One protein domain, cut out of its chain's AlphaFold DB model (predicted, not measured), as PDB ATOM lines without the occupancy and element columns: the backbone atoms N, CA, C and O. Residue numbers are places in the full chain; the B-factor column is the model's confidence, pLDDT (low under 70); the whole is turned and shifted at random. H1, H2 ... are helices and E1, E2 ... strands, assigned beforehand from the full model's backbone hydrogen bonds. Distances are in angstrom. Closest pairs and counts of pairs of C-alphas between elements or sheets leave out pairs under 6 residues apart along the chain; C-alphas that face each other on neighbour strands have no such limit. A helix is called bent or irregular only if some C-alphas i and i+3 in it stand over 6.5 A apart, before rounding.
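AT A GLANCE: This is residues 722 to 795, 813 to 893 and 909 to 954 of the 1126 residues of the protein "lysine-specific demethylase hairless isoform X6" of Alligator sinensis (UniProt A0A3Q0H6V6). A small three-stranded sheet, E4, E3 and E5, has H4b and H5 over one face; from there H4b and H6 run side by side in opposite directions as a two-helix arm, which H4a, beyond a bend, carries on. Away from this arm, the hairpin E1 and E2 and the helix pair H1 and H2 form looser outlying parts. The 201 printed residues include seven named helices and five named strands, in the order H1 H2 E1 E2 H3 H4 E3 E4 H5 E5 H6 H7, mostly helix. The whole is only just compact, close to loose, with a radius of gyration of the C-alphas of 19.4 A and spans of 61 by 42 by 36 A.

HOW THE PARTS SIT: The antiparallel sheet runs E4, residues 880 to 882, E3, residues 871 to 873, and E5, residues 919 to 922. N 872 and O 881 of the hairpin E3 and E4 are 2.9 A apart, and N 921 and O 871 of E5 and E3 are 2.7 A apart, within hydrogen-bond range. H4, residues 813 to 842, was assigned as one helix by its hydrogen bonds but is bent, with C-alphas 821 and 824 7.2 A apart; its arms H4a, residues 813 to 821, and H4b, residues 824 to 842, stand at a steep tilt of 53 degrees. H4b and H5, residues 883 to 892, are on the same face of the sheet, two layers with helices on one face, at heights over the sheet of 9.5 A and 9.1 A. The closest C-alphas of H4b and E5, Ala 840 and Pro 920, are 6.3 A apart. H6, residues 926 to 942, touches H4b with residues 926 to 933 alone, opposite ways at a shallow tilt of 27 degrees; their closest C-alphas, Cys 827 and Trp 933, are 6.7 A apart. H3, residues 786 to 793, is near H6, with 5 pairs of C-alphas within 10 A; H7, residues 951 to 954, is only just apart from H6, at 8.4 A. In the antiparallel hairpin E1, residues 768 to 772, and E2, residues 778 to 783, N 779 and O 771 are 2.8 A apart. H1, residues 738 to 746, and H2, residues 751 to 760, are close but not clearly touching, the closest C-alphas, Cys 740 and Ala 758, 7.5 A apart. Every O i to N i+4 pair is within hydrogen-bond range in H1, H3, H4a, H4b, H5 and H6, 4 of 6 in H2; H7 is too short for one.

IN THESE COORDINATES: H4b spans 26.8 A and H6 24.2 A from first to last C-alpha. H1 begins at C-alpha 738 (38.371, 14.178, 40.853), and H7 ends at C-alpha 954 (39.679, 44.359, 72.077).

THE WHOLE: The C-alphas farthest apart, His 775 and Asp 944, are 63.7 A apart. Residues 796 to 812 and 894 to 908 are not printed, with gaps of 31.4 A and 19.2 A. The link H4 to E3 is long, 28 residues. Mean pLDDT of the printed part is 80.0; 46 residues are under 70, among them 744 to 760 and 786 to 795.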
ATOM      1  N   PHE A 722      37.141  31.973  32.944       81.50
ATOM      2  CA  PHE A 722      36.903  30.921  33.925       81.50
ATOM      3  C   PHE A 722      36.098  29.780  33.302       81.50
ATOM      4  O   PHE A 722      35.195  29.997  32.496       81.50
ATOM      5  N   GLN A 723      36.396  28.551  33.721       85.62
ATOM      6  CA  GLN A 723      35.651  27.366  33.321       85.62
ATOM      7  C   GLN A 723      34.174  27.480  33.753       85.62
ATOM      8  O   GLN A 723      33.840  27.227  34.911       85.62
ATOM      9  N   SER A 724      33.294  27.838  32.816       83.19
ATOM     10  CA  SER A 724      31.846  28.021  33.015       83.19
ATOM     11  C   SER A 724      31.017  26.748  32.810       83.19
ATOM     12  O   SER A 724      29.864  26.692  33.231       83.19
ATOM     13  N   VAL A 725      31.599  25.712  32.194       86.06
ATOM     14  CA  VAL A 725      30.954  24.411  31.950       86.06
ATOM     15  C   VAL A 725      31.658  23.271  32.701       86.06
ATOM     16  O   VAL A 725      32.868  23.344  32.952       86.06
ATOM     17  N   PRO A 726      30.948  22.186  33.063       86.94
ATOM     18  CA  PRO A 726      31.549  21.034  33.723       86.94
ATOM     19  C   PRO A 726      32.703  20.412  32.944       86.94
ATOM     20  O   PRO A 726      32.736  20.395  31.718       86.94
ATOM     21  N   CYS A 727      33.645  19.811  33.666       88.38
ATOM     22  CA  CYS A 727      34.835  19.203  33.071       88.38
ATOM     23  C   CYS A 727      34.546  17.936  32.237       88.38
ATOM     24  O   CYS A 727      35.425  17.413  31.557       88.38
ATOM     25  N   THR A 728      33.317  17.426  32.300       86.94
ATOM     26  CA  THR A 728      32.772  16.390  31.415       86.94
ATOM     27  C   THR A 728      32.376  16.936  30.040       86.94
ATOM     28  O   THR A 728      32.459  16.186  29.075       86.94
ATOM     29  N   ALA A 729      32.014  18.221  29.945       88.19
ATOM     30  CA  ALA A 729      31.621  18.915  28.715       88.19
ATOM     31  C   ALA A 729      32.799  19.589  27.977       88.19
ATOM     32  O   ALA A 729      32.605  20.175  26.916       88.19
ATOM     33  N   LEU A 730      34.017  19.518  28.527       88.69
ATOM     34  CA  LEU A 730      35.233  20.015  27.876       88.69
ATOM     35  C   LEU A 730      35.922  18.920  27.033       88.69
ATOM     36  O   LEU A 730      35.785  17.732  27.350       88.69
ATOM     37  N   PRO A 731      36.704  19.300  25.998       85.69
ATOM     38  CA  PRO A 731      37.531  18.377  25.221       85.69
ATOM     39  C   PRO A 731      38.450  17.511  26.091       85.69
ATOM     40  O   PRO A 731      38.933  17.947  27.134       85.69
ATOM     41  N   ASN A 732      38.754  16.293  25.627       82.38
ATOM     42  CA  ASN A 732      39.579  15.331  26.375       82.38
ATOM     43  C   ASN A 732      41.038  15.789  26.617       82.38
ATOM     44  O   ASN A 732      41.709  15.193  27.460       82.38
ATOM     45  N   SER A 733      41.526  16.827  25.922       82.44
ATOM     46  CA  SER A 733      42.806  17.489  26.225       82.44
ATOM     47  C   SER A 733      42.784  18.165  27.604       82.44
ATOM     48  O   SER A 733      43.763  18.097  28.354       82.44
ATOM     49  N   ILE A 734      41.641  18.735  28.005       87.88
ATOM     50  CA  ILE A 734      41.456  19.327  29.328       87.88
ATOM     51  C   ILE A 734      41.232  18.231  30.376       87.88
ATOM     52  O   ILE A 734      40.232  17.512  30.389       87.88
ATOM     53  N   ARG A 735      42.170  18.131  31.325       84.06
ATOM     54  CA  ARG A 735      42.134  17.123  32.393       84.06
ATOM     55  C   ARG A 735      40.903  17.286  33.286       84.06
ATOM     56  O   ARG A 735      40.650  18.370  33.820       84.06
ATOM     57  N   ARG A 736      40.171  16.188  33.493       88.81
ATOM     58  CA  ARG A 736      38.994  16.131  34.371       88.81
ATOM     59  C   ARG A 736      39.364  16.355  35.847       88.81
ATOM     60  O   ARG A 736      40.516  16.195  36.231       88.81
ATOM     61  N   CYS A 737      38.389  16.751  36.667       88.62
ATOM     62  CA  CYS A 737      38.514  16.900  38.122       88.62
ATOM     63  C   CYS A 737      38.161  15.591  38.848       88.62
ATOM     64  O   CYS A 737      37.524  14.721  38.254       88.62
ATOM     65  N   CYS A 738      38.531  15.445  40.124       86.00
ATOM     66  CA  CYS A 738      38.371  14.178  40.853       86.00
ATOM     67  C   CYS A 738      36.904  13.710  40.913       86.00
ATOM     68  O   CYS A 738      36.640  12.535  40.667       86.00
ATOM     69  N   GLY A 739      35.954  14.636  41.101       85.44
ATOM     70  CA  GLY A 739      34.513  14.364  41.027       85.44
ATOM     71  C   GLY A 739      34.063  13.826  39.662       85.44
ATOM     72  O   GLY A 739      33.545  12.715  39.587       85.44
ATOM     73  N   CYS A 740      34.334  14.560  38.571       86.38
ATOM     74  CA  CYS A 740      34.020  14.103  37.205       86.38
ATOM     75  C   CYS A 740      34.638  12.721  36.901       86.38
ATOM     76  O   CYS A 740      34.035  11.906  36.208       86.38
ATOM     77  N   THR A 741      35.871  12.473  37.360       85.38
ATOM     78  CA  THR A 741      36.615  11.238  37.070       85.38
ATOM     79  C   THR A 741      36.040  10.035  37.817       85.38
ATOM     80  O   THR A 741      35.972   8.957  37.231       85.38
ATOM     81  N   ALA A 742      35.576  10.208  39.061       79.38
ATOM     82  CA  ALA A 742      34.843   9.172  39.790       79.38
ATOM     83  C   ALA A 742      33.511   8.841  39.092       79.38
ATOM     84  O   ALA A 742      33.302   7.700  38.678       79.38
ATOM     85  N   GLN A 743      32.692   9.861  38.812       74.50
ATOM     86  CA  GLN A 743      31.405   9.711  38.119       74.50
ATOM     87  C   GLN A 743      31.554   9.069  36.720       74.50
ATOM     88  O   GLN A 743      30.684   8.332  36.258       74.50
ATOM     89  N   SER A 744      32.683   9.309  36.040       68.44
ATOM     90  CA  SER A 744      33.019   8.685  34.753       68.44
ATOM     91  C   SER A 744      33.454   7.216  34.855       68.44
ATOM     92  O   SER A 744      33.476   6.546  33.823       68.44
ATOM     93  N   ARG A 745      33.826   6.718  36.043       64.38
ATOM     94  CA  ARG A 745      34.145   5.300  36.298       64.38
ATOM     95  C   ARG A 745      32.928   4.507  36.774       64.38
ATOM     96  O   ARG A 745      32.830   3.329  36.458       64.38
ATOM     97  N   GLU A 746      32.013   5.137  37.509       61.78
ATOM     98  CA  GLU A 746      30.871   4.456  38.143       61.78
ATOM     99  C   GLU A 746      29.811   3.962  37.143       61.78
ATOM    100  O   GLU A 746      29.109   3.001  37.436       61.78
ATOM    101  N   GLY A 747      29.733   4.558  35.946       53.56
ATOM    102  CA  GLY A 747      29.203   3.938  34.716       53.56
ATOM    103  C   GLY A 747      27.704   3.594  34.634       53.56
ATOM    104  O   GLY A 747      27.198   3.446  33.525       53.56
ATOM    105  N   ALA A 748      26.995   3.493  35.761       48.88
ATOM    106  CA  ALA A 748      25.722   2.774  35.878       48.88
ATOM    107  C   ALA A 748      24.525   3.617  36.371       48.88
ATOM    108  O   ALA A 748      23.468   3.059  36.656       48.88
ATOM    109  N   LEU A 749      24.658   4.946  36.460       53.88
ATOM    110  CA  LEU A 749      23.525   5.833  36.766       53.88
ATOM    111  C   LEU A 749      22.681   6.128  35.507       53.88
ATOM    112  O   LEU A 749      23.252   6.348  34.431       53.88
ATOM    113  N   PRO A 750      21.338   6.161  35.616       49.62
ATOM    114  CA  PRO A 750      20.443   6.428  34.493       49.62
ATOM    115  C   PRO A 750      20.635   7.841  33.921       49.62
ATOM    116  O   PRO A 750      21.001   8.786  34.621       49.62
ATOM    117  N   HIS A 751      20.349   7.995  32.622       52.94
ATOM    118  CA  HIS A 751      20.717   9.189  31.844       52.94
ATOM    119  C   HIS A 751      20.221  10.515  32.445       52.94
ATOM    120  O   HIS A 751      20.946  11.500  32.396       52.94
ATOM    121  N   LYS A 752      19.023  10.537  33.049       48.69
ATOM    122  CA  LYS A 752      18.444  11.748  33.656       48.69
ATOM    123  C   LYS A 752      19.226  12.236  34.879       48.69
ATOM    124  O   LYS A 752      19.611  13.397  34.932       48.69
ATOM    125  N   GLU A 753      19.519  11.343  35.824       53.16
ATOM    126  CA  GLU A 753      20.281  11.682  37.036       53.16
ATOM    127  C   GLU A 753      21.717  12.089  36.687       53.16
ATOM    128  O   GLU A 753      22.276  13.020  37.265       53.16
ATOM    129  N   LYS A 754      22.305  11.430  35.682       51.38
ATOM    130  CA  LYS A 754      23.631  11.759  35.152       51.38
ATOM    131  C   LYS A 754      23.708  13.189  34.601       51.38
ATOM    132  O   LYS A 754      24.754  13.820  34.731       51.38
ATOM    133  N   GLU A 755      22.626  13.687  34.007       50.09
ATOM    134  CA  GLU A 755      22.537  15.016  33.396       50.09
ATOM    135  C   GLU A 755      22.418  16.124  34.459       50.09
ATOM    136  O   GLU A 755      23.187  17.086  34.424       50.09
ATOM    137  N   GLU A 756      21.573  15.940  35.482       50.03
ATOM    138  CA  GLU A 756      21.469  16.873  36.619       50.03
ATOM    139  C   GLU A 756      22.737  16.882  37.502       50.03
ATOM    140  O   GLU A 756      23.190  17.940  37.949       50.03
ATOM    141  N   LEU A 757      23.366  15.722  37.729       51.34
ATOM    142  CA  LEU A 757      24.579  15.614  38.553       51.34
ATOM    143  C   LEU A 757      25.846  16.139  37.855       51.34
ATOM    144  O   LEU A 757      26.784  16.561  38.538       51.34
ATOM    145  N   ALA A 758      25.897  16.131  36.516       51.28
ATOM    146  CA  ALA A 758      27.072  16.570  35.755       51.28
ATOM    147  C   ALA A 758      27.444  18.042  36.014       51.28
ATOM    148  O   ALA A 758      28.630  18.377  36.007       51.28
ATOM    149  N   GLY A 759      26.457  18.907  36.279       53.66
ATOM    150  CA  GLY A 759      26.681  20.299  36.680       53.66
ATOM    151  C   GLY A 759      27.345  20.414  38.055       53.66
ATOM    152  O   GLY A 759      28.430  20.978  38.201       53.66
ATOM    153  N   THR A 760      26.686  19.840  39.061       63.16
ATOM    154  CA  THR A 760      26.916  20.110  40.492       63.16
ATOM    155  C   THR A 760      28.096  19.332  41.096       63.16
ATOM    156  O   THR A 760      28.608  19.683  42.157       63.16
ATOM    157  N   GLY A 761      28.569  18.270  40.431       73.31
ATOM    158  CA  GLY A 761      29.739  17.496  40.867       73.31
ATOM    159  C   GLY A 761      31.101  18.096  40.478       73.31
ATOM    160  O   GLY A 761      32.147  17.584  40.896       73.31
ATOM    161  N   CYS A 762      31.137  19.148  39.650       86.62
ATOM    162  CA  CYS A 762      32.379  19.600  39.026       86.62
ATOM    163  C   CYS A 762      33.209  20.548  39.910       86.62
ATOM    164  O   CYS A 762      32.854  21.697  40.153       86.62
ATOM    165  N   ARG A 763      34.401  20.100  40.316       87.00
ATOM    166  CA  ARG A 763      35.279  20.833  41.248       87.00
ATOM    167  C   ARG A 763      36.227  21.854  40.628       87.00
ATOM    168  O   ARG A 763      36.971  22.508  41.357       87.00
ATOM    169  N   LEU A 764      36.239  21.988  39.306       87.50
ATOM    170  CA  LEU A 764      37.063  22.981  38.598       87.50
ATOM    171  C   LEU A 764      36.224  24.050  37.880       87.50
ATOM    172  O   LEU A 764      36.777  25.047  37.413       87.50
ATOM    173  N   LEU A 765      34.896  23.884  37.900       86.25
ATOM    174  CA  LEU A 765      33.914  24.909  37.562       86.25
ATOM    175  C   LEU A 765      34.181  26.184  38.382       86.25
ATOM    176  O   LEU A 765      34.388  26.109  39.596       86.25
ATOM    177  N   HIS A 766      34.225  27.331  37.704       82.62
ATOM    178  CA  HIS A 766      34.533  28.657  38.256       82.62
ATOM    179  C   HIS A 766      35.796  28.724  39.142       82.62
ATOM    180  O   HIS A 766      35.873  29.531  40.071       82.62
ATOM    181  N   PHE A 767      36.781  27.860  38.865       84.19
ATOM    182  CA  PHE A 767      38.056  27.800  39.586       84.19
ATOM    183  C   PHE A 767      39.255  27.671  38.643       84.19
ATOM    184  O   PHE A 767      40.251  28.353  38.843       84.19
ATOM    185  N   ARG A 768      39.172  26.846  37.590       87.81
ATOM    186  CA  ARG A 768      40.199  26.792  36.538       87.81
ATOM    187  C   ARG A 768      40.018  27.956  35.551       87.81
ATOM    188  O   ARG A 768      38.890  28.242  35.150       87.81
ATOM    189  N   ARG A 769      41.124  28.581  35.140       87.50
ATOM    190  CA  ARG A 769      41.199  29.524  34.008       87.50
ATOM    191  C   ARG A 769      41.559  28.753  32.739       87.50
ATOM    192  O   ARG A 769      42.357  27.812  32.781       87.50
ATOM    193  N   LEU A 770      40.945  29.118  31.626       88.25
ATOM    194  CA  LEU A 770      41.134  28.486  30.326       88.25
ATOM    195  C   LEU A 770      41.564  29.544  29.308       88.25
ATOM    196  O   LEU A 770      41.073  30.672  29.338       88.25
ATOM    197  N   ALA A 771      42.456  29.157  28.402       87.44
ATOM    198  CA  ALA A 771      42.885  29.980  27.279       87.44
ATOM    199  C   ALA A 771      42.797  29.173  25.984       87.44
ATOM    200  O   ALA A 771      43.090  27.972  25.970       87.44
ATOM    201  N   ILE A 772      42.408  29.839  24.903       85.75
ATOM    202  CA  ILE A 772      42.447  29.291  23.549       85.75
ATOM    203  C   ILE A 772      43.832  29.629  22.990       85.75
ATOM    204  O   ILE A 772      44.221  30.793  22.991       85.75
ATOM    205  N   GLY A 773      44.599  28.623  22.573       84.44
ATOM    206  CA  GLY A 773      45.863  28.849  21.866       84.44
ATOM    207  C   GLY A 773      45.630  29.237  20.403       84.44
ATOM    208  O   GLY A 773      44.547  29.006  19.868       84.44
ATOM    209  N   ASP A 774      46.663  29.740  19.724       82.50
ATOM    210  CA  ASP A 774      46.598  30.290  18.352       82.50
ATOM    211  C   ASP A 774      45.992  29.343  17.287       82.50
ATOM    212  O   ASP A 774      45.594  29.771  16.206       82.50
ATOM    213  N   HIS A 775      45.916  28.039  17.577       80.44
ATOM    214  CA  HIS A 775      45.324  27.002  16.723       80.44
ATOM    215  C   HIS A 775      43.879  26.615  17.099       80.44
ATOM    216  O   HIS A 775      43.360  25.618  16.602       80.44
ATOM    217  N   GLY A 776      43.232  27.353  18.005       81.12
ATOM    218  CA  GLY A 776      41.901  27.027  18.528       81.12
ATOM    219  C   GLY A 776      41.885  25.935  19.607       81.12
ATOM    220  O   GLY A 776      40.810  25.565  20.080       81.12
ATOM    221  N   GLU A 777      43.044  25.404  20.024       85.06
ATOM    222  CA  GLU A 777      43.097  24.391  21.084       85.06
ATOM    223  C   GLU A 777      42.828  25.007  22.464       85.06
ATOM    224  O   GLU A 777      43.441  25.999  22.863       85.06
ATOM    225  N   LEU A 778      41.935  24.369  23.221       86.88
ATOM    226  CA  LEU A 778      41.634  24.746  24.594       86.88
ATOM    227  C   LEU A 778      42.714  24.240  25.559       86.88
ATOM    228  O   LEU A 778      42.907  23.033  25.715       86.88
ATOM    229  N   SER A 779      43.351  25.171  26.265       86.88
ATOM    230  CA  SER A 779      44.423  24.937  27.236       86.88
ATOM    231  C   SER A 779      44.042  25.421  28.649       86.88
ATOM    232  O   SER A 779      42.980  26.010  28.862       86.88
ATOM    233  N   THR A 780      44.882  25.134  29.652       86.69
ATOM    234  CA  THR A 780      44.671  25.556  31.052       86.69
ATOM    235  C   THR A 780      45.626  26.687  31.425       86.69
ATOM    236  O   THR A 780      46.822  26.450  31.559       86.69
ATOM    237  N   ASP A 781      45.082  27.878  31.678       83.25
ATOM    238  CA  ASP A 781      45.824  29.100  32.028       83.25
ATOM    239  C   ASP A 781      45.767  29.382  33.545       83.25
ATOM    240  O   ASP A 781      45.403  30.460  34.017       83.25
ATOM    241  N   GLY A 782      46.045  28.348  34.343       83.25
ATOM    242  CA  GLY A 782      46.033  28.421  35.807       83.25
ATOM    243  C   GLY A 782      44.636  28.383  36.445       83.25
ATOM    244  O   GLY A 782      43.764  27.596  36.063       83.25
ATOM    245  N   PHE A 783      44.441  29.188  37.492       80.06
ATOM    246  CA  PHE A 783      43.261  29.180  38.363       80.06
ATOM    247  C   PHE A 783      42.884  30.598  38.810       80.06
ATOM    248  O   PHE A 783      43.734  31.482  38.807       80.06
ATOM    249  N   SER A 784      41.615  30.808  39.174       79.62
ATOM    250  CA  SER A 784      41.083  32.118  39.568       79.62
ATOM    251  C   SER A 784      41.829  32.694  40.763       79.62
ATOM    252  O   SER A 784      42.015  32.021  41.779       79.62
ATOM    253  N   MET A 785      42.251  33.945  40.627       78.56
ATOM    254  CA  MET A 785      43.058  34.649  41.611       78.56
ATOM    255  C   MET A 785      42.210  35.527  42.531       78.56
ATOM    256  O   MET A 785      41.099  35.943  42.201       78.56
ATOM    257  N   LEU A 786      42.733  35.810  43.725       66.75
ATOM    258  CA  LEU A 786      42.020  36.641  44.696       66.75
ATOM    259  C   LEU A 786      42.009  38.138  44.334       66.75
ATOM    260  O   LEU A 786      41.089  38.836  44.740       66.75
ATOM    261  N   ASP A 787      42.968  38.638  43.556       63.16
ATOM    262  CA  ASP A 787      42.961  40.016  43.041       63.16
ATOM    263  C   ASP A 787      41.931  40.210  41.911       63.16
ATOM    264  O   ASP A 787      41.188  41.194  41.926       63.16
ATOM    265  N   GLU A 788      41.785  39.227  41.012       63.25
ATOM    266  CA  GLU A 788      40.664  39.135  40.058       63.25
ATOM    267  C   GLU A 788      39.299  39.225  40.783       63.25
ATOM    268  O   GLU A 788      38.356  39.844  40.283       63.25
ATOM    269  N   ALA A 789      39.201  38.674  42.001       57.25
ATOM    270  CA  ALA A 789      37.986  38.714  42.816       57.25
ATOM    271  C   ALA A 789      37.607  40.119  43.306       57.25
ATOM    272  O   ALA A 789      36.420  40.457  43.335       57.25
ATOM    273  N   GLU A 790      38.580  40.936  43.727       54.84
ATOM    274  CA  GLU A 790      38.303  42.255  44.316       54.84
ATOM    275  C   GLU A 790      37.846  43.269  43.252       54.84
ATOM    276  O   GLU A 790      37.031  44.141  43.554       54.84
ATOM    277  N   GLY A 791      38.278  43.099  41.996       50.97
ATOM    278  CA  GLY A 791      37.794  43.885  40.856       50.97
ATOM    279  C   GLY A 791      36.343  43.578  40.462       50.97
ATOM    280  O   GLY A 791      35.560  44.498  40.234       50.97
ATOM    281  N   GLU A 792      35.949  42.300  40.410       49.44
ATOM    282  CA  GLU A 792      34.580  41.918  40.017       49.44
ATOM    283  C   GLU A 792      33.548  42.048  41.149       49.44
ATOM    284  O   GLU A 792      32.380  42.346  40.890       49.44
ATOM    285  N   SER A 793      33.947  41.850  42.412       46.41
ATOM    286  CA  SER A 793      33.004  41.813  43.545       46.41
ATOM    287  C   SER A 793      32.265  43.138  43.775       46.41
ATOM    288  O   SER A 793      31.165  43.131  44.325       46.41
ATOM    289  N   LEU A 794      32.807  44.262  43.296       40.47
ATOM    290  CA  LEU A 794      32.147  45.573  43.323       40.47
ATOM    291  C   LEU A 794      30.866  45.626  42.461       40.47
ATOM    292  O   LEU A 794      30.008  46.477  42.699       40.47
ATOM    293  N   HIS A 795      30.699  44.696  41.512       40.03
ATOM    294  CA  HIS A 795      29.495  44.562  40.686       40.03
ATOM    295  C   HIS A 795      28.458  43.556  41.222       40.03
ATOM    296  O   HIS A 795      27.341  43.525  40.703       40.03
ATOM    297  N   SER A 813      13.005  40.377  66.024       88.62
ATOM    298  CA  SER A 813      13.185  39.307  67.007       88.62
ATOM    299  C   SER A 813      13.966  38.109  66.456       88.62
ATOM    300  O   SER A 813      14.940  37.714  67.090       88.62
ATOM    301  N   LEU A 814      13.628  37.571  65.276       91.19
ATOM    302  CA  LEU A 814      14.387  36.484  64.641       91.19
ATOM    303  C   LEU A 814      15.829  36.911  64.321       91.19
ATOM    304  O   LEU A 814      16.765  36.167  64.602       91.19
ATOM    305  N   ALA A 815      16.030  38.123  63.798       91.25
ATOM    306  CA  ALA A 815      17.366  38.653  63.525       91.25
ATOM    307  C   ALA A 815      18.211  38.786  64.810       91.25
ATOM    308  O   ALA A 815      19.366  38.358  64.839       91.25
ATOM    309  N   LYS A 816      17.629  39.312  65.900       92.94
ATOM    310  CA  LYS A 816      18.278  39.372  67.222       92.94
ATOM    311  C   LYS A 816      18.572  37.977  67.786       92.94
ATOM    312  O   LYS A 816      19.666  37.755  68.303       92.94
ATOM    313  N   TYR A 817      17.638  37.035  67.653       93.12
ATOM    314  CA  TYR A 817      17.803  35.650  68.098       93.12
ATOM    315  C   TYR A 817      18.969  34.964  67.374       93.12
ATOM    316  O   TYR A 817      19.907  34.516  68.036       93.12
ATOM    317  N   LEU A 818      18.989  34.986  66.036       94.19
ATOM    318  CA  LEU A 818      20.080  34.422  65.235       94.19
ATOM    319  C   LEU A 818      21.443  35.029  65.614       94.19
ATOM    320  O   LEU A 818      22.414  34.294  65.787       94.19
ATOM    321  N   LEU A 819      21.522  36.346  65.835       93.31
ATOM    322  CA  LEU A 819      22.755  37.015  66.270       93.31
ATOM    323  C   LEU A 819      23.178  36.671  67.712       93.31
ATOM    324  O   LEU A 819      24.374  36.678  68.004       93.31
ATOM    325  N   SER A 820      22.237  36.355  68.607       93.19
ATOM    326  CA  SER A 820      22.520  35.932  69.990       93.19
ATOM    327  C   SER A 820      23.030  34.488  70.094       93.19
ATOM    328  O   SER A 820      23.931  34.207  70.888       93.19
ATOM    329  N   VAL A 821      22.506  33.591  69.251       93.69
ATOM    330  CA  VAL A 821      22.877  32.168  69.202       93.69
ATOM    331  C   VAL A 821      24.147  31.947  68.375       93.69
ATOM    332  O   VAL A 821      25.078  31.282  68.830       93.69
ATOM    333  N   LEU A 822      24.207  32.515  67.166       94.44
ATOM    334  CA  LEU A 822      25.240  32.212  66.170       94.44
ATOM    335  C   LEU A 822      26.372  33.241  66.135       94.44
ATOM    336  O   LEU A 822      27.460  32.916  65.669       94.44
ATOM    337  N   GLY A 823      26.169  34.464  66.638       93.88
ATOM    338  CA  GLY A 823      27.147  35.549  66.487       93.88
ATOM    339  C   GLY A 823      28.516  35.257  67.115       93.88
ATOM    340  O   GLY A 823      29.551  35.586  66.541       93.88
ATOM    341  N   ASP A 824      28.555  34.583  68.269       94.00
ATOM    342  CA  ASP A 824      29.831  34.179  68.880       94.00
ATOM    343  C   ASP A 824      30.501  33.031  68.105       94.00
ATOM    344  O   ASP A 824      31.724  33.010  67.979       94.00
ATOM    345  N   GLN A 825      29.707  32.132  67.515       93.69
ATOM    346  CA  GLN A 825      30.184  30.994  66.719       93.69
ATOM    347  C   GLN A 825      30.761  31.465  65.373       93.69
ATOM    348  O   GLN A 825      31.859  31.069  64.988       93.69
ATOM    349  N   PHE A 826      30.072  32.393  64.701       93.56
ATOM    350  CA  PHE A 826      30.561  33.071  63.501       93.56
ATOM    351  C   PHE A 826      31.834  33.877  63.791       93.56
ATOM    352  O   PHE A 826      32.803  33.795  63.040       93.56
ATOM    353  N   CYS A 827      31.889  34.599  64.918       94.50
ATOM    354  CA  CYS A 827      33.109  35.285  65.340       94.50
ATOM    355  C   CYS A 827      34.284  34.313  65.558       94.50
ATOM    356  O   CYS A 827      35.425  34.666  65.261       94.50
ATOM    357  N   GLU A 828      34.044  33.113  66.090       93.44
ATOM    358  CA  GLU A 828      35.087  32.096  66.244       93.44
ATOM    359  C   GLU A 828      35.549  31.541  64.889       93.44
ATOM    360  O   GLU A 828      36.757  31.452  64.654       93.44
ATOM    361  N   ALA A 829      34.611  31.242  63.984       91.75
ATOM    362  CA  ALA A 829      34.902  30.771  62.633       91.75
ATOM    363  C   ALA A 829      35.755  31.779  61.845       91.75
ATOM    364  O   ALA A 829      36.793  31.400  61.309       91.75
ATOM    365  N   VAL A 830      35.395  33.069  61.851       92.88
ATOM    366  CA  VAL A 830      36.167  34.125  61.165       92.88
ATOM    367  C   VAL A 830      37.584  34.269  61.723       92.88
ATOM    368  O   VAL A 830      38.518  34.440  60.944       92.88
ATOM    369  N   ARG A 831      37.785  34.161  63.047       91.44
ATOM    370  CA  ARG A 831      39.144  34.201  63.623       91.44
ATOM    371  C   ARG A 831      39.979  33.002  63.185       91.44
ATOM    372  O   ARG A 831      41.097  33.200  62.728       91.44
ATOM    373  N   LYS A 832      39.422  31.787  63.247       90.81
ATOM    374  CA  LYS A 832      40.092  30.559  62.784       90.81
ATOM    375  C   LYS A 832      40.426  30.600  61.289       90.81
ATOM    376  O   LYS A 832      41.469  30.097  60.883       90.81
ATOM    377  N   ASP A 833      39.562  31.210  60.480       91.25
ATOM    378  CA  ASP A 833      39.796  31.414  59.047       91.25
ATOM    379  C   ASP A 833      40.934  32.418  58.802       91.25
ATOM    380  O   ASP A 833      41.861  32.132  58.050       91.25
ATOM    381  N   GLN A 834      40.929  33.548  59.521       89.19
ATOM    382  CA  GLN A 834      41.996  34.549  59.472       89.19
ATOM    383  C   GLN A 834      43.346  33.993  59.959       89.19
ATOM    384  O   GLN A 834      44.379  34.304  59.369       89.19
ATOM    385  N   GLU A 835      43.349  33.170  61.008       89.62
ATOM    386  CA  GLU A 835      44.531  32.471  61.522       89.62
ATOM    387  C   GLU A 835      45.096  31.513  60.453       89.62
ATOM    388  O   GLU A 835      46.257  31.651  60.069       89.62
ATOM    389  N   ALA A 836      44.265  30.639  59.870       88.94
ATOM    390  CA  ALA A 836      44.673  29.728  58.792       88.94
ATOM    391  C   ALA A 836      45.146  30.460  57.518       88.94
ATOM    392  O   ALA A 836      46.069  30.011  56.837       88.94
ATOM    393  N   TRP A 837      44.542  31.604  57.191       87.00
ATOM    394  CA  TRP A 837      44.939  32.446  56.061       87.00
ATOM    395  C   TRP A 837      46.296  33.131  56.287       87.00
ATOM    396  O   TRP A 837      47.114  33.218  55.371       87.00
ATOM    397  N   LEU A 838      46.581  33.564  57.519       86.19
ATOM    398  CA  LEU A 838      47.893  34.097  57.897       86.19
ATOM    399  C   LEU A 838      48.974  33.004  57.921       86.19
ATOM    400  O   LEU A 838      50.090  33.262  57.474       86.19
ATOM    401  N   GLU A 839      48.651  31.784  58.368       83.62
ATOM    402  CA  GLU A 839      49.540  30.617  58.241       83.62
ATOM    403  C   GLU A 839      49.872  30.325  56.765       83.62
ATOM    404  O   GLU A 839      51.040  30.133  56.419       83.62
ATOM    405  N   ALA A 840      48.872  30.375  55.875       80.88
ATOM    406  CA  ALA A 840      49.055  30.183  54.436       80.88
ATOM    407  C   ALA A 840      49.986  31.233  53.799       80.88
ATOM    408  O   ALA A 840      50.865  30.879  53.013       80.88
ATOM    409  N   GLN A 841      49.826  32.514  54.155       72.88
ATOM    410  CA  GLN A 841      50.677  33.606  53.659       72.88
ATOM    411  C   GLN A 841      52.070  33.649  54.312       72.88
ATOM    412  O   GLN A 841      53.000  34.219  53.743       72.88
ATOM    413  N   GLY A 842      52.231  33.077  55.508       57.03
ATOM    414  CA  GLY A 842      53.492  33.095  56.252       57.03
ATOM    415  C   GLY A 842      54.573  32.169  55.686       57.03
ATOM    416  O   GLY A 842      55.754  32.412  55.918       57.03
ATOM    417  N   GLY A 843      54.191  31.123  54.945       56.25
ATOM    418  CA  GLY A 843      55.133  30.128  54.414       56.25
ATOM    419  C   GLY A 843      55.962  30.601  53.213       56.25
ATOM    420  O   GLY A 843      57.078  30.133  53.027       56.25
ATOM    421  N   ASN A 844      55.403  31.496  52.395       46.28
ATOM    422  CA  ASN A 844      56.023  32.221  51.278       46.28
ATOM    423  C   ASN A 844      54.972  33.200  50.713       46.28
ATOM    424  O   ASN A 844      53.790  33.078  51.032       46.28
ATOM    425  N   LYS A 845      55.353  34.122  49.814       51.38
ATOM    426  CA  LYS A 845      54.379  34.910  49.024       51.38
ATOM    427  C   LYS A 845      53.681  34.026  47.975       51.38
ATOM    428  O   LYS A 845      53.964  34.118  46.786       51.38
ATOM    429  N   GLY A 846      52.823  33.124  48.443       56.66
ATOM    430  CA  GLY A 846      52.098  32.168  47.618       56.66
ATOM    431  C   GLY A 846      51.019  32.831  46.765       56.66
ATOM    432  O   GLY A 846      50.267  33.681  47.239       56.66
ATOM    433  N   VAL A 847      50.933  32.388  45.514       66.56
ATOM    434  CA  VAL A 847      49.812  32.642  44.603       66.56
ATOM    435  C   VAL A 847      48.561  32.018  45.232       66.56
ATOM    436  O   VAL A 847      48.509  30.800  45.389       66.56
ATOM    437  N   ALA A 848      47.595  32.834  45.660       80.06
ATOM    438  CA  ALA A 848      46.432  32.380  46.424       80.06
ATOM    439  C   ALA A 848      45.137  32.469  45.604       80.06
ATOM    440  O   ALA A 848      44.844  33.494  44.986       80.06
ATOM    441  N   ALA A 849      44.369  31.380  45.609       82.94
ATOM    442  CA  ALA A 849      43.229  31.191  44.725       82.94
ATOM    443  C   ALA A 849      41.913  31.729  45.306       82.94
ATOM    444  O   ALA A 849      41.652  31.647  46.511       82.94
ATOM    445  N   TRP A 850      41.023  32.163  44.421       81.69
ATOM    446  CA  TRP A 850      39.606  32.342  44.709       81.69
ATOM    447  C   TRP A 850      38.780  31.217  44.078       81.69
ATOM    448  O   TRP A 850      39.175  30.587  43.098       81.69
ATOM    449  N   ARG A 851      37.616  30.937  44.662       78.88
ATOM    450  CA  ARG A 851      36.666  29.931  44.190       78.88
ATOM    451  C   ARG A 851      35.256  30.501  44.278       78.88
ATOM    452  O   ARG A 851      34.703  30.620  45.372       78.88
ATOM    453  N   ARG A 852      34.660  30.837  43.129       68.69
ATOM    454  CA  ARG A 852      33.322  31.451  43.080       68.69
ATOM    455  C   ARG A 852      32.279  30.510  43.693       68.69
ATOM    456  O   ARG A 852      32.240  29.322  43.378       68.69
ATOM    457  N   GLY A 853      31.428  31.044  44.567       61.06
ATOM    458  CA  GLY A 853      30.531  30.277  45.442       61.06
ATOM    459  C   GLY A 853      29.322  29.590  44.785       61.06
ATOM    460  O   GLY A 853      28.306  29.440  45.454       61.06
ATOM    461  N   ALA A 854      29.396  29.188  43.512       51.31
ATOM    462  CA  ALA A 854      28.294  28.561  42.781       51.31
ATOM    463  C   ALA A 854      28.745  27.298  42.019       51.31
ATOM    464  O   ALA A 854      29.634  27.355  41.166       51.31
ATOM    465  N   GLY A 855      28.092  26.168  42.313       55.69
ATOM    466  CA  GLY A 855      28.185  24.908  41.559       55.69
ATOM    467  C   GLY A 855      29.264  23.906  41.996       55.69
ATOM    468  O   GLY A 855      29.163  22.743  41.625       55.69
ATOM    469  N   ALA A 856      30.255  24.303  42.801       59.00
ATOM    470  CA  ALA A 856      31.288  23.393  43.313       59.00
ATOM    471  C   ALA A 856      30.998  22.933  44.761       59.00
ATOM    472  O   ALA A 856      30.604  23.764  45.587       59.00
ATOM    473  N   PRO A 857      31.241  21.653  45.119       63.78
ATOM    474  CA  PRO A 857      31.062  21.164  46.487       63.78
ATOM    475  C   PRO A 857      32.031  21.849  47.463       63.78
ATOM    476  O   PRO A 857      33.225  21.971  47.198       63.78
ATOM    477  N   GLN A 858      31.519  22.277  48.619       78.69
ATOM    478  CA  GLN A 858      32.273  23.032  49.630       78.69
ATOM    479  C   GLN A 858      32.654  22.146  50.828       78.69
ATOM    480  O   GLN A 858      32.396  22.503  51.974       78.69
ATOM    481  N   ALA A 859      33.229  20.964  50.580       87.31
ATOM    482  CA  ALA A 859      33.538  19.972  51.614       87.31
ATOM    483  C   ALA A 859      34.980  19.447  51.517       87.31
ATOM    484  O   ALA A 859      35.537  19.314  50.431       87.31
ATOM    485  N   CYS A 860      35.578  19.132  52.667       90.69
ATOM    486  CA  CYS A 860      36.913  18.539  52.767       90.69
ATOM    487  C   CYS A 860      36.893  17.060  52.347       90.69
ATOM    488  O   CYS A 860      36.127  16.281  52.904       90.69
ATOM    489  N   ASP A 861      37.772  16.623  51.446       89.06
ATOM    490  CA  ASP A 861      37.810  15.225  50.989       89.06
ATOM    491  C   ASP A 861      38.158  14.227  52.097       89.06
ATOM    492  O   ASP A 861      37.559  13.151  52.177       89.06
ATOM    493  N   ALA A 862      39.102  14.598  52.968       88.81
ATOM    494  CA  ALA A 862      39.627  13.720  54.009       88.81
ATOM    495  C   ALA A 862      38.640  13.490  55.167       88.81
ATOM    496  O   ALA A 862      38.579  12.393  55.708       88.81
ATOM    497  N   CYS A 863      37.862  14.509  55.561       90.62
ATOM    498  CA  CYS A 863      36.959  14.421  56.723       90.62
ATOM    499  C   CYS A 863      35.487  14.750  56.433       90.62
ATOM    500  O   CYS A 863      34.696  14.814  57.368       90.62
ATOM    501  N   ARG A 864      35.125  15.008  55.168       89.00
ATOM    502  CA  ARG A 864      33.771  15.288  54.635       89.00
ATOM    503  C   ARG A 864      32.984  16.447  55.262       89.00
ATOM    504  O   ARG A 864      31.928  16.799  54.750       89.00
ATOM    505  N   ARG A 865      33.529  17.112  56.284       89.19
ATOM    506  CA  ARG A 865      33.005  18.358  56.862       89.19
ATOM    507  C   ARG A 865      33.032  19.504  55.849       89.19
ATOM    508  O   ARG A 865      33.988  19.633  55.077       89.19
ATOM    509  N   SER A 866      32.014  20.358  55.922       88.06
ATOM    510  CA  SER A 866      31.917  21.606  55.164       88.06
ATOM    511  C   SER A 866      33.094  22.546  55.445       88.06
ATOM    512  O   SER A 866      33.644  22.584  56.549       88.06
ATOM    513  N   LEU A 867      33.473  23.314  54.430       89.50
ATOM    514  CA  LEU A 867      34.498  24.353  54.468       89.50
ATOM    515  C   LEU A 867      33.842  25.713  54.773       89.50
ATOM    516  O   LEU A 867      32.681  25.920  54.434       89.50
ATOM    517  N   PHE A 868      34.572  26.632  55.416       86.69
ATOM    518  CA  PHE A 868      34.053  27.962  55.780       86.69
ATOM    519  C   PHE A 868      34.450  29.035  54.751       86.69
ATOM    520  O   PHE A 868      33.617  29.421  53.937       86.69
ATOM    521  N   SER A 869      35.720  29.460  54.702       89.56
ATOM    522  CA  SER A 869      36.276  30.152  53.527       89.56
ATOM    523  C   SER A 869      37.636  29.578  53.126       89.56
ATOM    524  O   SER A 869      37.770  29.022  52.033       89.56
ATOM    525  N   THR A 870      38.626  29.655  54.015       91.00
ATOM    526  CA  THR A 870      40.013  29.257  53.758       91.00
ATOM    527  C   THR A 870      40.173  27.735  53.743       91.00
ATOM    528  O   THR A 870      39.885  27.032  54.716       91.00
ATOM    529  N   HIS A 871      40.651  27.219  52.614       91.25
ATOM    530  CA  HIS A 871      40.876  25.802  52.343       91.25
ATOM    531  C   HIS A 871      42.083  25.617  51.410       91.25
ATOM    532  O   HIS A 871      42.602  26.581  50.862       91.25
ATOM    533  N   TRP A 872      42.544  24.385  51.216       91.62
ATOM    534  CA  TRP A 872      43.670  24.065  50.332       91.62
ATOM    535  C   TRP A 872      43.172  23.230  49.155       91.62
ATOM    536  O   TRP A 872      42.589  22.171  49.379       91.62
ATOM    537  N   SER A 873      43.382  23.701  47.922       89.75
ATOM    538  CA  SER A 873      42.915  23.044  46.691       89.75
ATOM    539  C   SER A 873      44.074  22.549  45.828       89.75
ATOM    540  O   SER A 873      45.046  23.270  45.618       89.75
ATOM    541  N   CYS A 874      43.941  21.371  45.221       88.75
ATOM    542  CA  CYS A 874      44.808  20.971  44.114       88.75
ATOM    543  C   CYS A 874      44.377  21.699  42.821       88.75
ATOM    544  O   CYS A 874      43.239  21.492  42.382       88.75
ATOM    545  N   PRO A 875      45.250  22.488  42.160       83.62
ATOM    546  CA  PRO A 875      44.904  23.171  40.908       83.62
ATOM    547  C   PRO A 875      44.657  22.189  39.749       83.62
ATOM    548  O   PRO A 875      43.815  22.436  38.885       83.62
ATOM    549  N   SER A 876      45.339  21.039  39.752       84.19
ATOM    550  CA  SER A 876      45.249  20.036  38.687       84.19
ATOM    551  C   SER A 876      43.914  19.287  38.678       84.19
ATOM    552  O   SER A 876      43.351  19.067  37.605       84.19
ATOM    553  N   CYS A 877      43.404  18.887  39.853       86.56
ATOM    554  CA  CYS A 877      42.272  17.957  39.963       86.56
ATOM    555  C   CYS A 877      41.079  18.452  40.806       86.56
ATOM    556  O   CYS A 877      40.015  17.836  40.741       86.56
ATOM    557  N   GLY A 878      41.213  19.531  41.585       87.69
ATOM    558  CA  GLY A 878      40.141  20.045  42.448       87.69
ATOM    559  C   GLY A 878      39.893  19.263  43.748       87.69
ATOM    560  O   GLY A 878      38.837  19.433  44.353       87.69
ATOM    561  N   PHE A 879      40.831  18.415  44.186       88.88
ATOM    562  CA  PHE A 879      40.873  17.869  45.553       88.88
ATOM    563  C   PHE A 879      41.000  19.000  46.586       88.88
ATOM    564  O   PHE A 879      41.689  19.985  46.310       88.88
ATOM    565  N   GLN A 880      40.336  18.887  47.740       90.00
ATOM    566  CA  GLN A 880      40.203  19.970  48.724       90.00
ATOM    567  C   GLN A 880      40.364  19.499  50.178       90.00
ATOM    568  O   GLN A 880      39.690  18.573  50.630       90.00
ATOM    569  N   LEU A 881      41.184  20.215  50.954       90.94
ATOM    570  CA  LEU A 881      41.360  20.020  52.398       90.94
ATOM    571  C   LEU A 881      40.930  21.254  53.199       90.94
ATOM    572  O   LEU A 881      41.228  22.390  52.828       90.94
ATOM    573  N   CYS A 882      40.299  21.038  54.356       91.56
ATOM    574  CA  CYS A 882      40.179  22.081  55.378       91.56
ATOM    575  C   CYS A 882      41.537  22.345  56.052       91.56
ATOM    576  O   CYS A 882      42.407  21.471  56.051       91.56
ATOM    577  N   SER A 883      41.693  23.517  56.676       90.00
ATOM    578  CA  SER A 883      42.921  23.924  57.382       90.00
ATOM    579  C   SER A 883      43.459  22.852  58.335       90.00
ATOM    580  O   SER A 883      44.641  22.519  58.280       90.00
ATOM    581  N   THR A 884      42.591  22.231  59.142       90.25
ATOM    582  CA  THR A 884      42.982  21.155  60.065       90.25
ATOM    583  C   THR A 884      43.558  19.943  59.335       90.25
ATOM    584  O   THR A 884      44.628  19.476  59.707       90.25
ATOM    585  N   CYS A 885      42.884  19.447  58.291       90.69
ATOM    586  CA  CYS A 885      43.349  18.272  57.548       90.69
ATOM    587  C   CYS A 885      44.644  18.563  56.783       90.69
ATOM    588  O   CYS A 885      45.553  17.737  56.801       90.69
ATOM    589  N   CYS A 886      44.758  19.753  56.184       88.25
ATOM    590  CA  CYS A 886      45.990  20.215  55.554       88.25
ATOM    591  C   CYS A 886      47.149  20.237  56.562       88.25
ATOM    592  O   CYS A 886      48.208  19.677  56.288       88.25
ATOM    593  N   ARG A 887      46.954  20.805  57.760       87.75
ATOM    594  CA  ARG A 887      48.015  20.846  58.776       87.75
ATOM    595  C   ARG A 887      48.416  19.447  59.251       87.75
ATOM    596  O   ARG A 887      49.603  19.144  59.230       87.75
ATOM    597  N   THR A 888      47.456  18.560  59.535       87.06
ATOM    598  CA  THR A 888      47.764  17.166  59.912       87.06
ATOM    599  C   THR A 888      48.456  16.373  58.803       87.06
ATOM    600  O   THR A 888      49.248  15.481  59.093       87.06
ATOM    601  N   GLN A 889      48.191  16.685  57.529       82.69
ATOM    602  CA  GLN A 889      48.889  16.051  56.410       82.69
ATOM    603  C   GLN A 889      50.319  16.593  56.281       82.69
ATOM    604  O   GLN A 889      51.242  15.797  56.145       82.69
ATOM    605  N   ARG A 890      50.530  17.909  56.460       80.56
ATOM    606  CA  ARG A 890      51.869  18.527  56.525       80.56
ATOM    607  C   ARG A 890      52.715  17.941  57.657       80.56
ATOM    608  O   ARG A 890      53.881  17.626  57.436       80.56
ATOM    609  N   GLU A 891      52.123  17.795  58.842       80.50
ATOM    610  CA  GLU A 891      52.742  17.191  60.028       80.50
ATOM    611  C   GLU A 891      53.193  15.744  59.727       80.50
ATOM    612  O   GLU A 891      54.352  15.404  59.966       80.50
ATOM    613  N   ARG A 892      52.339  14.926  59.090       70.31
ATOM    614  CA  ARG A 892      52.667  13.548  58.658       70.31
ATOM    615  C   ARG A 892      53.711  13.464  57.541       70.31
ATOM    616  O   ARG A 892      54.505  12.535  57.535       70.31
ATOM    617  N   THR A 893      53.747  14.422  56.614       60.31
ATOM    618  CA  THR A 893      54.784  14.484  55.562       60.31
ATOM    619  C   THR A 893      56.147  14.976  56.068       60.31
ATOM    620  O   THR A 893      57.077  15.119  55.278       60.31
ATOM    621  N   GLN A 909      46.907  12.218  38.258       63.81
ATOM    622  CA  GLN A 909      48.215  11.872  37.701       63.81
ATOM    623  C   GLN A 909      48.827  10.585  38.301       63.81
ATOM    624  O   GLN A 909      49.928  10.224  37.902       63.81
ATOM    625  N   GLY A 910      48.154   9.899  39.236       65.75
ATOM    626  CA  GLY A 910      48.717   8.743  39.952       65.75
ATOM    627  C   GLY A 910      49.862   9.144  40.885       65.75
ATOM    628  O   GLY A 910      50.867   8.445  40.978       65.75
ATOM    629  N   GLN A 911      49.752  10.327  41.489       67.25
ATOM    630  CA  GLN A 911      50.728  10.926  42.399       67.25
ATOM    631  C   GLN A 911      49.981  11.436  43.625       67.25
ATOM    632  O   GLN A 911      48.917  12.037  43.472       67.25
ATOM    633  N   ASP A 912      50.525  11.231  44.818       76.38
ATOM    634  CA  ASP A 912      49.908  11.711  46.052       76.38
ATOM    635  C   ASP A 912      49.787  13.240  46.061       76.38
ATOM    636  O   ASP A 912      50.641  13.960  45.536       76.38
ATOM    637  N   HIS A 913      48.738  13.762  46.699       77.44
ATOM    638  CA  HIS A 913      48.667  15.191  46.995       77.44
ATOM    639  C   HIS A 913      49.690  15.567  48.076       77.44
ATOM    640  O   HIS A 913      49.365  15.598  49.263       77.44
ATOM    641  N   ASP A 914      50.914  15.899  47.665       76.31
ATOM    642  CA  ASP A 914      51.875  16.587  48.530       76.31
ATOM    643  C   ASP A 914      51.229  17.865  49.088       76.31
ATOM    644  O   ASP A 914      50.695  18.695  48.345       76.31
ATOM    645  N   THR A 915      51.300  18.040  50.404       71.44
ATOM    646  CA  THR A 915      50.772  19.203  51.119       71.44
ATOM    647  C   THR A 915      51.451  20.523  50.723       71.44
ATOM    648  O   THR A 915      50.925  21.595  51.031       71.44
ATOM    649  N   LEU A 916      52.606  20.487  50.047       71.00
ATOM    650  CA  LEU A 916      53.234  21.668  49.439       71.00
ATOM    651  C   LEU A 916      52.658  22.013  48.051       71.00
ATOM    652  O   LEU A 916      52.752  23.164  47.633       71.00
ATOM    653  N   SER A 917      52.027  21.056  47.359       78.69
ATOM    654  CA  SER A 917      51.417  21.244  46.028       78.69
ATOM    655  C   SER A 917      50.009  21.862  46.062       78.69
ATOM    656  O   SER A 917      49.479  22.280  45.029       78.69
ATOM    657  N   LEU A 918      49.381  21.905  47.242       87.50
ATOM    658  CA  LEU A 918      48.028  22.426  47.419       87.50
ATOM    659  C   LEU A 918      48.039  23.951  47.586       87.50
ATOM    660  O   LEU A 918      48.697  24.499  48.470       87.50
ATOM    661  N   VAL A 919      47.243  24.632  46.768       88.12
ATOM    662  CA  VAL A 919      47.136  26.093  46.733       88.12
ATOM    663  C   VAL A 919      46.139  26.580  47.795       88.12
ATOM    664  O   VAL A 919      44.988  26.119  47.799       88.12
ATOM    665  N   PRO A 920      46.513  27.530  48.677       89.62
ATOM    666  CA  PRO A 920      45.564  28.143  49.599       89.62
ATOM    667  C   PRO A 920      44.492  28.904  48.813       89.62
ATOM    668  O   PRO A 920      44.784  29.688  47.912       89.62
ATOM    669  N   SER A 921      43.239  28.618  49.138       88.94
ATOM    670  CA  SER A 921      42.037  28.963  48.382       88.94
ATOM    671  C   SER A 921      40.981  29.562  49.310       88.94
ATOM    672  O   SER A 921      40.835  29.105  50.445       88.94
ATOM    673  N   GLN A 922      40.188  30.519  48.828       89.00
ATOM    674  CA  GLN A 922      39.054  31.082  49.573       89.00
ATOM    675  C   GLN A 922      37.746  31.072  48.778       89.00
ATOM    676  O   GLN A 922      37.750  31.166  47.552       89.00
ATOM    677  N   PHE A 923      36.620  30.990  49.494       86.69
ATOM    678  CA  PHE A 923      35.277  31.194  48.934       86.69
ATOM    679  C   PHE A 923      34.826  32.658  49.076       86.69
ATOM    680  O   PHE A 923      34.340  33.268  48.124       86.69
ATOM    681  N   ILE A 924      35.022  33.232  50.266       86.31
ATOM    682  CA  ILE A 924      34.662  34.608  50.629       86.31
ATOM    683  C   ILE A 924      35.956  35.436  50.714       86.31
ATOM    684  O   ILE A 924      36.820  35.064  51.514       86.31
ATOM    685  N   PRO A 925      36.103  36.542  49.956       84.12
ATOM    686  CA  PRO A 925      37.295  37.390  50.023       84.12
ATOM    687  C   PRO A 925      37.539  37.972  51.431       84.12
ATOM    688  O   PRO A 925      36.569  38.277  52.141       84.12
ATOM    689  N   PRO A 926      38.805  38.205  51.846       83.31
ATOM    690  CA  PRO A 926      39.133  38.576  53.224       83.31
ATOM    691  C   PRO A 926      38.473  39.879  53.675       83.31
ATOM    692  O   PRO A 926      38.051  39.990  54.826       83.31
ATOM    693  N   HIS A 927      38.367  40.863  52.774       83.56
ATOM    694  CA  HIS A 927      37.764  42.154  53.088       83.56
ATOM    695  C   HIS A 927      36.254  42.020  53.352       83.56
ATOM    696  O   HIS A 927      35.771  42.543  54.355       83.56
ATOM    697  N   VAL A 928      35.523  41.247  52.537       87.44
ATOM    698  CA  VAL A 928      34.079  40.995  52.719       87.44
ATOM    699  C   VAL A 928      33.822  40.316  54.064       87.44
ATOM    700  O   VAL A 928      32.953  40.744  54.825       87.44
ATOM    701  N   LEU A 929      34.614  39.288  54.387       88.94
ATOM    702  CA  LEU A 929      34.489  38.556  55.646       88.94
ATOM    703  C   LEU A 929      34.802  39.452  56.860       88.94
ATOM    704  O   LEU A 929      34.103  39.386  57.873       88.94
ATOM    705  N   ALA A 930      35.799  40.335  56.744       89.00
ATOM    706  CA  ALA A 930      36.167  41.293  57.784       89.00
ATOM    707  C   ALA A 930      35.120  42.405  57.994       89.00
ATOM    708  O   ALA A 930      34.881  42.795  59.140       89.00
ATOM    709  N   GLU A 931      34.473  42.914  56.937       90.75
ATOM    710  CA  GLU A 931      33.364  43.869  57.087       90.75
ATOM    711  C   GLU A 931      32.116  43.200  57.675       90.75
ATOM    712  O   GLU A 931      31.531  43.738  58.613       90.75
ATOM    713  N   LEU A 932      31.748  41.993  57.225       91.75
ATOM    714  CA  LEU A 932      30.630  41.236  57.804       91.75
ATOM    715  C   LEU A 932      30.852  40.949  59.300       91.75
ATOM    716  O   LEU A 932      29.941  41.107  60.114       91.75
ATOM    717  N   TRP A 933      32.082  40.602  59.684       92.94
ATOM    718  CA  TRP A 933      32.486  40.422  61.079       92.94
ATOM    719  C   TRP A 933      32.405  41.717  61.903       92.94
ATOM    720  O   TRP A 933      31.951  41.675  63.049       92.94
ATOM    721  N   LYS A 934      32.778  42.874  61.336       92.81
ATOM    722  CA  LYS A 934      32.605  44.185  61.990       92.81
ATOM    723  C   LYS A 934      31.129  44.534  62.170       92.81
ATOM    724  O   LYS A 934      30.716  44.820  63.291       92.81
ATOM    725  N   LEU A 935      30.340  44.446  61.099       93.31
ATOM    726  CA  LEU A 935      28.906  44.740  61.101       93.31
ATOM    727  C   LEU A 935      28.152  43.855  62.099       93.31
ATOM    728  O   LEU A 935      27.308  44.351  62.837       93.31
ATOM    729  N   MET A 936      28.492  42.567  62.199       94.25
ATOM    730  CA  MET A 936      27.890  41.674  63.192       94.25
ATOM    731  C   MET A 936      28.183  42.122  64.635       94.25
ATOM    732  O   MET A 936      27.286  42.084  65.475       94.25
ATOM    733  N   HIS A 937      29.403  42.579  64.944       94.06
ATOM    734  CA  HIS A 937      29.715  43.130  66.269       94.06
ATOM    735  C   HIS A 937      28.977  44.442  66.533       94.06
ATOM    736  O   HIS A 937      28.401  44.612  67.603       94.06
ATOM    737  N   GLU A 938      28.966  45.347  65.557       93.19
ATOM    738  CA  GLU A 938      28.304  46.644  65.659       93.19
ATOM    739  C   GLU A 938      26.786  46.503  65.846       93.19
ATOM    740  O   GLU A 938      26.204  47.159  66.705       93.19
ATOM    741  N   VAL A 939      26.136  45.613  65.093       92.38
ATOM    742  CA  VAL A 939      24.699  45.327  65.225       92.38
ATOM    743  C   VAL A 939      24.390  44.656  66.566       92.38
ATOM    744  O   VAL A 939      23.376  44.986  67.179       92.38
ATOM    745  N   ARG A 940      25.258  43.761  67.066       93.44
ATOM    746  CA  ARG A 940      25.097  43.182  68.411       93.44
ATOM    747  C   ARG A 940      25.231  44.240  69.507       93.44
ATOM    748  O   ARG A 940      24.451  44.201  70.446       93.44
ATOM    749  N   ASP A 941      26.138  45.204  69.374       91.94
ATOM    750  CA  ASP A 941      26.289  46.294  70.348       91.94
ATOM    751  C   ASP A 941      25.104  47.280  70.297       91.94
ATOM    752  O   ASP A 941      24.475  47.547  71.316       91.94
ATOM    753  N   ARG A 942      24.698  47.715  69.093       91.88
ATOM    754  CA  ARG A 942      23.537  48.603  68.853       91.88
ATOM    755  C   ARG A 942      22.192  48.045  69.349       91.88
ATOM    756  O   ARG A 942      21.255  48.818  69.525       91.88
ATOM    757  N   PHE A 943      22.068  46.729  69.526       92.19
ATOM    758  CA  PHE A 943      20.847  46.064  70.002       92.19
ATOM    759  C   PHE A 943      20.987  45.394  71.379       92.19
ATOM    760  O   PHE A 943      20.093  44.631  71.748       92.19
ATOM    761  N   ASP A 944      22.077  45.676  72.103       92.06
ATOM    762  CA  ASP A 944      22.447  45.086  73.401       92.06
ATOM    763  C   ASP A 944      22.369  43.546  73.438       92.06
ATOM    764  O   ASP A 944      21.852  42.905  74.351       92.06
ATOM    765  N   ILE A 945      22.873  42.918  72.374       93.12
ATOM    766  CA  ILE A 945      22.998  41.468  72.278       93.12
ATOM    767  C   ILE A 945      24.307  41.061  72.956       93.12
ATOM    768  O   ILE A 945      25.402  41.300  72.432       93.12
ATOM    769  N   SER A 946      24.191  40.383  74.097       88.75
ATOM    770  CA  SER A 946      25.312  39.790  74.831       88.75
ATOM    771  C   SER A 946      26.245  39.010  73.900       88.75
ATOM    772  O   SER A 946      25.804  38.134  73.148       88.75
ATOM    773  N   ALA A 947      27.542  39.315  73.964       89.25
ATOM    774  CA  ALA A 947      28.580  38.702  73.139       89.25
ATOM    775  C   ALA A 947      29.688  38.129  74.020       89.25
ATOM    776  O   ALA A 947      30.332  38.867  74.767       89.25
ATOM    777  N   ARG A 948      29.883  36.809  73.937       89.31
ATOM    778  CA  ARG A 948      30.848  36.041  74.741       89.31
ATOM    779  C   ARG A 948      32.215  35.912  74.063       89.31
ATOM    780  O   ARG A 948      33.169  35.458  74.687       89.31
ATOM    781  N   CYS A 949      32.332  36.313  72.796       91.06
ATOM    782  CA  CYS A 949      33.605  36.372  72.084       91.06
ATOM    783  C   CYS A 949      34.625  37.313  72.780       91.06
ATOM    784  O   CYS A 949      34.239  38.366  73.301       91.06
ATOM    785  N   PRO A 950      35.943  37.028  72.711       87.31
ATOM    786  CA  PRO A 950      36.978  37.870  73.330       87.31
ATOM    787  C   PRO A 950      37.080  39.280  72.715       87.31
ATOM    788  O   PRO A 950      37.718  40.172  73.274       87.31
ATOM    789  N   CYS A 951      36.436  39.511  71.570       86.25
ATOM    790  CA  CYS A 951      36.557  40.724  70.769       86.25
ATOM    791  C   CYS A 951      35.912  41.967  71.412       86.25
ATOM    792  O   CYS A 951      36.329  43.083  71.092       86.25
ATOM    793  N   ARG A 952      34.984  41.813  72.379       66.25
ATOM    794  CA  ARG A 952      34.512  42.946  73.208       66.25
ATOM    795  C   ARG A 952      35.682  43.613  73.949       66.25
ATOM    796  O   ARG A 952      35.816  44.833  73.885       66.25
ATOM    797  N   LEU A 953      36.583  42.831  74.553       59.19
ATOM    798  CA  LEU A 953      37.759  43.349  75.271       59.19
ATOM    799  C   LEU A 953      38.682  44.156  74.341       59.19
ATOM    800  O   LEU A 953      39.167  45.227  74.703       59.19
ATOM    801  N   SER A 954      38.872  43.684  73.104       56.09
ATOM    802  CA  SER A 954      39.679  44.359  72.077       56.09
ATOM    803  C   SER A 954      39.086  45.690  71.597       56.09
ATOM    804  O   SER A 954      39.828  46.544  71.110       56.09
TER     805      SER A 954